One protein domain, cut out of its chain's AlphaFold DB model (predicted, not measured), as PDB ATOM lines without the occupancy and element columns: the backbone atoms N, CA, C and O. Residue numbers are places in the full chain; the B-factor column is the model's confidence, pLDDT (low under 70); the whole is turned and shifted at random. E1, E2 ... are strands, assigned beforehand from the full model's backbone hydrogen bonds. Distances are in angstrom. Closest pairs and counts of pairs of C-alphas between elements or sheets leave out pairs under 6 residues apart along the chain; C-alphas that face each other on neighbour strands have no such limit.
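What this domain is: This is residues 361 to 414 of the 938 residues of the protein "Hypothetical protein" of Chrysotila carterae (UniProt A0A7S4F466). With little regular structure, this is an elongated chain of loops and two small two-stranded hairpins, E1 with E2 and E3 with E4, set one after the other along the length. A long loop, residues 389 to 402, joins them; residues 361 to 362 pair with E2. The printed part has 54 residues, 16 in four named strands, E1 to E4, with no named helix; it is all strand, compact, radius of gyration of the C-alphas 11.2 A, spanning 33 by 17 by 16 A.

Where its parts are: Find C-alpha 373 at (5.768, 37.291, -17.031); E1 runs from there to residue 377, 12.5 A. E2 is residues 384 to 388, 12.6 A; E3, 403 to 405; E4, 411 to 413, ending at (-9.514, 40.546, -14.107).

How they stand to each other: In the hairpin E1 and E2, antiparallel at 145 degrees, look for N 374 and O 387, 2.9 A. In the hairpin E3 and E4, antiparallel at 158 degrees, N 404 and O 412 are 2.9 A apart. E2 and E3 are apart.

The domain as a whole: The printed part has no cut. The link E2 to E3 is long; pLDDT is under 70 at residues 371, 390 to 397 and 407.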
ATOM      1  N   THR A 361      14.361  33.173 -22.826       90.75
ATOM      2  CA  THR A 361      13.474  32.792 -23.950       90.75
ATOM      3  C   THR A 361      12.449  31.727 -23.539       90.75
ATOM      4  O   THR A 361      12.652  31.020 -22.554       90.75
ATOM      5  N   CYS A 362      11.352  31.601 -24.290       89.94
ATOM      6  CA  CYS A 362      10.202  30.747 -23.965       89.94
ATOM      7  C   CYS A 362       9.503  30.195 -25.218       89.94
ATOM      8  O   CYS A 362       9.505  30.840 -26.263       89.94
ATOM      9  N   ASP A 363       8.852  29.036 -25.107       89.19
ATOM     10  CA  ASP A 363       7.919  28.516 -26.119       89.19
ATOM     11  C   ASP A 363       6.451  28.766 -25.710       89.19
ATOM     12  O   ASP A 363       5.556  28.865 -26.553       89.19
ATOM     13  N   THR A 364       6.210  28.884 -24.404       84.62
ATOM     14  CA  THR A 364       4.918  29.015 -23.724       84.62
ATOM     15  C   THR A 364       5.026  29.965 -22.522       84.62
ATOM     16  O   THR A 364       6.110  30.406 -22.153       84.62
ATOM     17  N   VAL A 365       3.903  30.315 -21.883       78.25
ATOM     18  CA  VAL A 365       3.914  31.161 -20.671       78.25
ATOM     19  C   VAL A 365       4.555  30.465 -19.461       78.25
ATOM     20  O   VAL A 365       5.224  31.127 -18.668       78.25
ATOM     21  N   ASP A 366       4.416  29.141 -19.355       80.75
ATOM     22  CA  ASP A 366       4.908  28.347 -18.220       80.75
ATOM     23  C   ASP A 366       6.442  28.377 -18.112       80.75
ATOM     24  O   ASP A 366       7.005  28.361 -17.013       80.75
ATOM     25  N   ASP A 367       7.117  28.526 -19.255       83.50
ATOM     26  CA  ASP A 367       8.570  28.654 -19.361       83.50
ATOM     27  C   ASP A 367       9.109  29.857 -18.573       83.50
ATOM     28  O   ASP A 367      10.170  29.796 -17.956       83.50
ATOM     29  N   CYS A 368       8.344  30.945 -18.474       81.62
ATOM     30  CA  CYS A 368       8.816  32.166 -17.826       81.62
ATOM     31  C   CYS A 368       8.932  32.086 -16.295       81.62
ATOM     32  O   CYS A 368       9.380  33.056 -15.673       81.62
ATOM     33  N   GLY A 369       8.557  30.956 -15.676       75.81
ATOM     34  CA  GLY A 369       8.832  30.623 -14.269       75.81
ATOM     35  C   GLY A 369       8.192  31.549 -13.226       75.81
ATOM     36  O   GLY A 369       8.455  31.413 -12.031       75.81
ATOM     37  N   SER A 370       7.369  32.502 -13.662       74.50
ATOM     38  CA  SER A 370       6.721  33.512 -12.835       74.50
ATOM     39  C   SER A 370       5.373  33.890 -13.449       74.50
ATOM     40  O   SER A 370       5.345  34.240 -14.629       74.50
ATOM     41  N   PRO A 371       4.278  33.943 -12.666       67.94
ATOM     42  CA  PRO A 371       2.978  34.428 -13.144       67.94
ATOM     43  C   PRO A 371       2.982  35.932 -13.480       67.94
ATOM     44  O   PRO A 371       1.972  36.477 -13.913       67.94
ATOM     45  N   GLN A 372       4.107  36.620 -13.251       74.50
ATOM     46  CA  GLN A 372       4.300  38.039 -13.549       74.50
ATOM     47  C   GLN A 372       4.883  38.300 -14.946       74.50
ATOM     48  O   GLN A 372       5.105  39.453 -15.325       74.50
ATOM     49  N   ARG A 373       5.163  37.234 -15.702       80.44
ATOM     50  CA  ARG A 373       5.768  37.291 -17.031       80.44
ATOM     51  C   ARG A 373       4.935  36.512 -18.031       80.44
ATOM     52  O   ARG A 373       4.376  35.473 -17.701       80.44
ATOM     53  N   TYR A 374       4.915  36.997 -19.264       83.19
ATOM     54  CA  TYR A 374       4.302  36.313 -20.395       83.19
ATOM     55  C   TYR A 374       5.339  36.064 -21.491       83.19
ATOM     56  O   TYR A 374       6.361  36.755 -21.581       83.19
ATOM     57  N   CYS A 375       5.069  35.071 -22.336       86.56
ATOM     58  CA  CYS A 375       5.925  34.770 -23.470       86.56
ATOM     59  C   CYS A 375       5.593  35.685 -24.653       86.56
ATOM     60  O   CYS A 375       4.651  35.439 -25.408       86.56
ATOM     61  N   SER A 376       6.363  36.762 -24.810       86.38
ATOM     62  CA  SER A 376       6.205  37.689 -25.930       86.38
ATOM     63  C   SER A 376       6.833  37.082 -27.183       86.38
ATOM     64  O   SER A 376       8.053  36.928 -27.248       86.38
ATOM     65  N   LYS A 377       6.015  36.706 -28.173       83.56
ATOM     66  CA  LYS A 377       6.488  36.062 -29.412       83.56
ATOM     67  C   LYS A 377       7.505  36.936 -30.145       83.56
ATOM     68  O   LYS A 377       7.258  38.122 -30.367       83.56
ATOM     69  N   HIS A 378       8.621  36.344 -30.563       83.88
ATOM     70  CA  HIS A 378       9.600  37.048 -31.378       83.88
ATOM     71  C   HIS A 378       9.101  37.192 -32.825       83.88
ATOM     72  O   HIS A 378       8.376  36.344 -33.336       83.88
ATOM     73  N   ALA A 379       9.496  38.268 -33.512       80.31
ATOM     74  CA  ALA A 379       9.064  38.525 -34.893       80.31
ATOM     75  C   ALA A 379       9.831  37.703 -35.952       80.31
ATOM     76  O   ALA A 379       9.412  37.657 -37.107       80.31
ATOM     77  N   THR A 380      10.956  37.093 -35.562       83.44
ATOM     78  CA  THR A 380      11.889  36.377 -36.458       83.44
ATOM     79  C   THR A 380      12.082  34.905 -36.079       83.44
ATOM     80  O   THR A 380      12.537  34.130 -36.909       83.44
ATOM     81  N   PHE A 381      11.760  34.511 -34.842       87.81
ATOM     82  CA  PHE A 381      12.032  33.168 -34.319       87.81
ATOM     83  C   PHE A 381      10.733  32.486 -33.885       87.81
ATOM     84  O   PHE A 381       9.767  33.162 -33.533       87.81
ATOM     85  N   GLU A 382      10.712  31.151 -33.874       86.56
ATOM     86  CA  GLU A 382       9.543  30.380 -33.420       86.56
ATOM     87  C   GLU A 382       9.311  30.416 -31.900       86.56
ATOM     88  O   GLU A 382       8.261  29.988 -31.418       86.56
ATOM     89  N   TRP A 383      10.290  30.927 -31.158       90.31
ATOM     90  CA  TRP A 383      10.269  31.126 -29.714       90.31
ATOM     91  C   TRP A 383      10.083  32.609 -29.360       90.31
ATOM     92  O   TRP A 383      10.326  33.511 -30.163       90.31
ATOM     93  N   GLY A 384       9.611  32.872 -28.146       88.50
ATOM     94  CA  GLY A 384       9.429  34.206 -27.585       88.50
ATOM     95  C   GLY A 384      10.470  34.575 -26.530       88.50
ATOM     96  O   GLY A 384      11.365  33.802 -26.194       88.50
ATOM     97  N   VAL A 385      10.323  35.780 -25.979       88.38
ATOM     98  CA  VAL A 385      11.131  36.304 -24.872       88.38
ATOM     99  C   VAL A 385      10.230  36.571 -23.670       88.38
ATOM    100  O   VAL A 385       9.189  37.229 -23.785       88.38
ATOM    101  N   CYS A 386      10.643  36.093 -22.498       86.25
ATOM    102  CA  CYS A 386       9.922  36.307 -21.252       86.25
ATOM    103  C   CYS A 386       9.922  37.787 -20.878       86.25
ATOM    104  O   CYS A 386      10.961  38.375 -20.571       86.25
ATOM    105  N   THR A 387       8.735  38.384 -20.913       84.88
ATOM    106  CA  THR A 387       8.525  39.824 -20.762       84.88
ATOM    107  C   THR A 387       7.642  40.082 -19.544       84.88
ATOM    108  O   THR A 387       6.676  39.358 -19.317       84.88
ATOM    109  N   GLU A 388       7.976  41.097 -18.745       82.00
ATOM    110  CA  GLU A 388       7.142  41.551 -17.622       82.00
ATOM    111  C   GLU A 388       5.764  42.012 -18.134       82.00
ATOM    112  O   GLU A 388       5.666  42.706 -19.151       82.00
ATOM    113  N   CYS A 389       4.695  41.648 -17.428       76.06
ATOM    114  CA  CYS A 389       3.346  42.107 -17.760       76.06
ATOM    115  C   CYS A 389       3.220  43.629 -17.546       76.06
ATOM    116  O   CYS A 389       3.846  44.194 -16.649       76.06
ATOM    117  N   ARG A 390       2.432  44.325 -18.384       66.38
ATOM    118  CA  ARG A 390       2.540  45.796 -18.550       66.38
ATOM    119  C   ARG A 390       2.247  46.644 -17.308       66.38
ATOM    120  O   ARG A 390       2.610  47.820 -17.303       66.38
ATOM    121  N   PHE A 391       1.613  46.078 -16.282       63.59
ATOM    122  CA  PHE A 391       1.301  46.767 -15.034       63.59
ATOM    123  C   PHE A 391       1.712  45.927 -13.824       63.59
ATOM    124  O   PHE A 391       1.033  44.977 -13.428       63.59
ATOM    125  N   VAL A 392       2.834  46.342 -13.237       56.22
ATOM    126  CA  VAL A 392       3.264  45.995 -11.885       56.22
ATOM    127  C   VAL A 392       2.984  47.219 -11.020       56.22
ATOM    128  O   VAL A 392       3.418  48.325 -11.355       56.22
ATOM    129  N   ASP A 393       2.230  47.054  -9.938       54.62
ATOM    130  CA  ASP A 393       1.977  48.153  -9.009       54.62
ATOM    131  C   ASP A 393       3.244  48.529  -8.206       54.62
ATOM    132  O   ASP A 393       4.287  47.874  -8.266       54.62
ATOM    133  N   GLY A 394       3.169  49.591  -7.398       55.31
ATOM    134  CA  GLY A 394       4.285  50.006  -6.533       55.31
ATOM    135  C   GLY A 394       4.665  49.000  -5.431       55.31
ATOM    136  O   GLY A 394       5.577  49.286  -4.654       55.31
ATOM    137  N   LEU A 395       3.967  47.862  -5.336       55.47
ATOM    138  CA  LEU A 395       4.158  46.791  -4.357       55.47
ATOM    139  C   LEU A 395       4.700  45.497  -4.993       55.47
ATOM    140  O   LEU A 395       5.026  44.563  -4.259       55.47
ATOM    141  N   GLY A 396       4.845  45.441  -6.322       58.78
ATOM    142  CA  GLY A 396       5.344  44.264  -7.034       58.78
ATOM    143  C   GLY A 396       4.263  43.240  -7.390       58.78
ATOM    144  O   GLY A 396       4.592  42.071  -7.583       58.78
ATOM    145  N   GLN A 397       2.987  43.632  -7.441       64.62
ATOM    146  CA  GLN A 397       1.867  42.762  -7.811       64.62
ATOM    147  C   GLN A 397       1.461  42.985  -9.272       64.62
ATOM    148  O   GLN A 397       1.331  44.121  -9.729       64.62
ATOM    149  N   VAL A 398       1.249  41.888 -10.003       70.38
ATOM    150  CA  VAL A 398       0.754  41.914 -11.387       70.38
ATOM    151  C   VAL A 398      -0.767  41.938 -11.393       70.38
ATOM    152  O   VAL A 398      -1.397  41.320 -10.536       70.38
ATOM    153  N   CYS A 399      -1.339  42.709 -12.322       75.44
ATOM    154  CA  CYS A 399      -2.783  42.938 -12.425       75.44
ATOM    155  C   CYS A 399      -3.397  43.411 -11.093       75.44
ATOM    156  O   CYS A 399      -4.440  42.916 -10.671       75.44
ATOM    157  N   ALA A 400      -2.676  44.292 -10.382       75.06
ATOM    158  CA  ALA A 400      -3.016  44.808  -9.051       75.06
ATOM    159  C   ALA A 400      -3.347  43.728  -7.990       75.06
ATOM    160  O   ALA A 400      -4.026  44.019  -7.009       75.06
ATOM    161  N   GLY A 401      -2.891  42.482  -8.186       77.38
ATOM    162  CA  GLY A 401      -3.224  41.343  -7.322       77.38
ATOM    163  C   GLY A 401      -4.630  40.758  -7.530       77.38
ATOM    164  O   GLY A 401      -5.041  39.904  -6.746       77.38
ATOM    165  N   HIS A 402      -5.351  41.200  -8.567       79.19
ATOM    166  CA  HIS A 402      -6.770  40.921  -8.825       79.19
ATOM    167  C   HIS A 402      -7.042  40.507 -10.285       79.19
ATOM    168  O   HIS A 402      -8.049  40.879 -10.893       79.19
ATOM    169  N   GLY A 403      -6.112  39.759 -10.874       76.38
ATOM    170  CA  GLY A 403      -6.243  39.200 -12.212       76.38
ATOM    171  C   GLY A 403      -5.030  38.364 -12.605       76.38
ATOM    172  O   GLY A 403      -4.016  38.340 -11.903       76.38
ATOM    173  N   VAL A 404      -5.127  37.694 -13.750       78.00
ATOM    174  CA  VAL A 404      -4.037  36.904 -14.337       78.00
ATOM    175  C   VAL A 404      -3.508  37.570 -15.602       78.00
ATOM    176  O   VAL A 404      -4.260  38.186 -16.358       78.00
ATOM    177  N   CYS A 405      -2.201  37.461 -15.837       76.50
ATOM    178  CA  CYS A 405      -1.594  38.005 -17.044       76.50
ATOM    179  C   CYS A 405      -1.943  37.133 -18.256       76.50
ATOM    180  O   CYS A 405      -1.757  35.916 -18.225       76.50
ATOM    181  N   ASN A 406      -2.456  37.759 -19.313       76.00
ATOM    182  CA  ASN A 406      -2.886  37.068 -20.524       76.00
ATOM    183  C   ASN A 406      -1.789  37.041 -21.603       76.00
ATOM    184  O   ASN A 406      -0.730  37.662 -21.480       76.00
ATOM    185  N   VAL A 407      -2.042  36.298 -22.684       68.25
ATOM    186  CA  VAL A 407      -1.057  36.035 -23.752       68.25
ATOM    187  C   VAL A 407      -0.589  37.285 -24.512       68.25
ATOM    188  O   VAL A 407       0.476  37.247 -25.125       68.25
ATOM    189  N   ASP A 408      -1.331  38.392 -24.433       71.38
ATOM    190  CA  ASP A 408      -1.003  39.673 -25.076       71.38
ATOM    191  C   ASP A 408      -0.277  40.657 -24.126       71.38
ATOM    192  O   ASP A 408      -0.021  41.815 -24.483       71.38
ATOM    193  N   GLY A 409       0.057  40.218 -22.904       70.62
ATOM    194  CA  GLY A 409       0.691  41.040 -21.865       70.62
ATOM    195  C   GLY A 409      -0.263  42.024 -21.173       70.62
ATOM    196  O   GLY A 409       0.196  42.992 -20.552       70.62
ATOM    197  N   GLY A 410      -1.573  41.806 -21.321       75.44
ATOM    198  CA  GLY A 410      -2.641  42.467 -20.571       75.44
ATOM    199  C   GLY A 410      -3.075  41.653 -19.349       75.44
ATOM    200  O   GLY A 410      -2.424  40.680 -18.973       75.44
ATOM    201  N   CYS A 411      -4.184  42.061 -18.734       79.25
ATOM    202  CA  CYS A 411      -4.709  41.464 -17.510       79.25
ATOM    203  C   CYS A 411      -6.166  41.027 -17.676       79.25
ATOM    204  O   CYS A 411      -7.018  41.847 -18.019       79.25
ATOM    205  N   ASP A 412      -6.444  39.761 -17.370       83.75
ATOM    206  CA  ASP A 412      -7.798  39.219 -17.263       83.75
ATOM    207  C   ASP A 412      -8.223  39.295 -15.789       83.75
ATOM    208  O   ASP A 412      -7.643  38.628 -14.929       83.75
ATOM    209  N   CYS A 413      -9.188  40.167 -15.483       81.50
ATOM    210  CA  CYS A 413      -9.514  40.546 -14.107       81.50
ATOM    211  C   CYS A 413     -10.435  39.559 -13.382       81.50
ATOM    212  O   CYS A 413     -11.384  39.024 -13.958       81.50
ATOM    213  N   ASP A 414     -10.206  39.414 -12.076       82.19
ATOM    214  CA  ASP A 414     -11.103  38.710 -11.167       82.19
ATOM    215  C   ASP A 414     -12.471  39.405 -11.067       82.19
ATOM    216  O   ASP A 414     -12.628  40.613 -11.273       82.19
TER     217      ASP A 414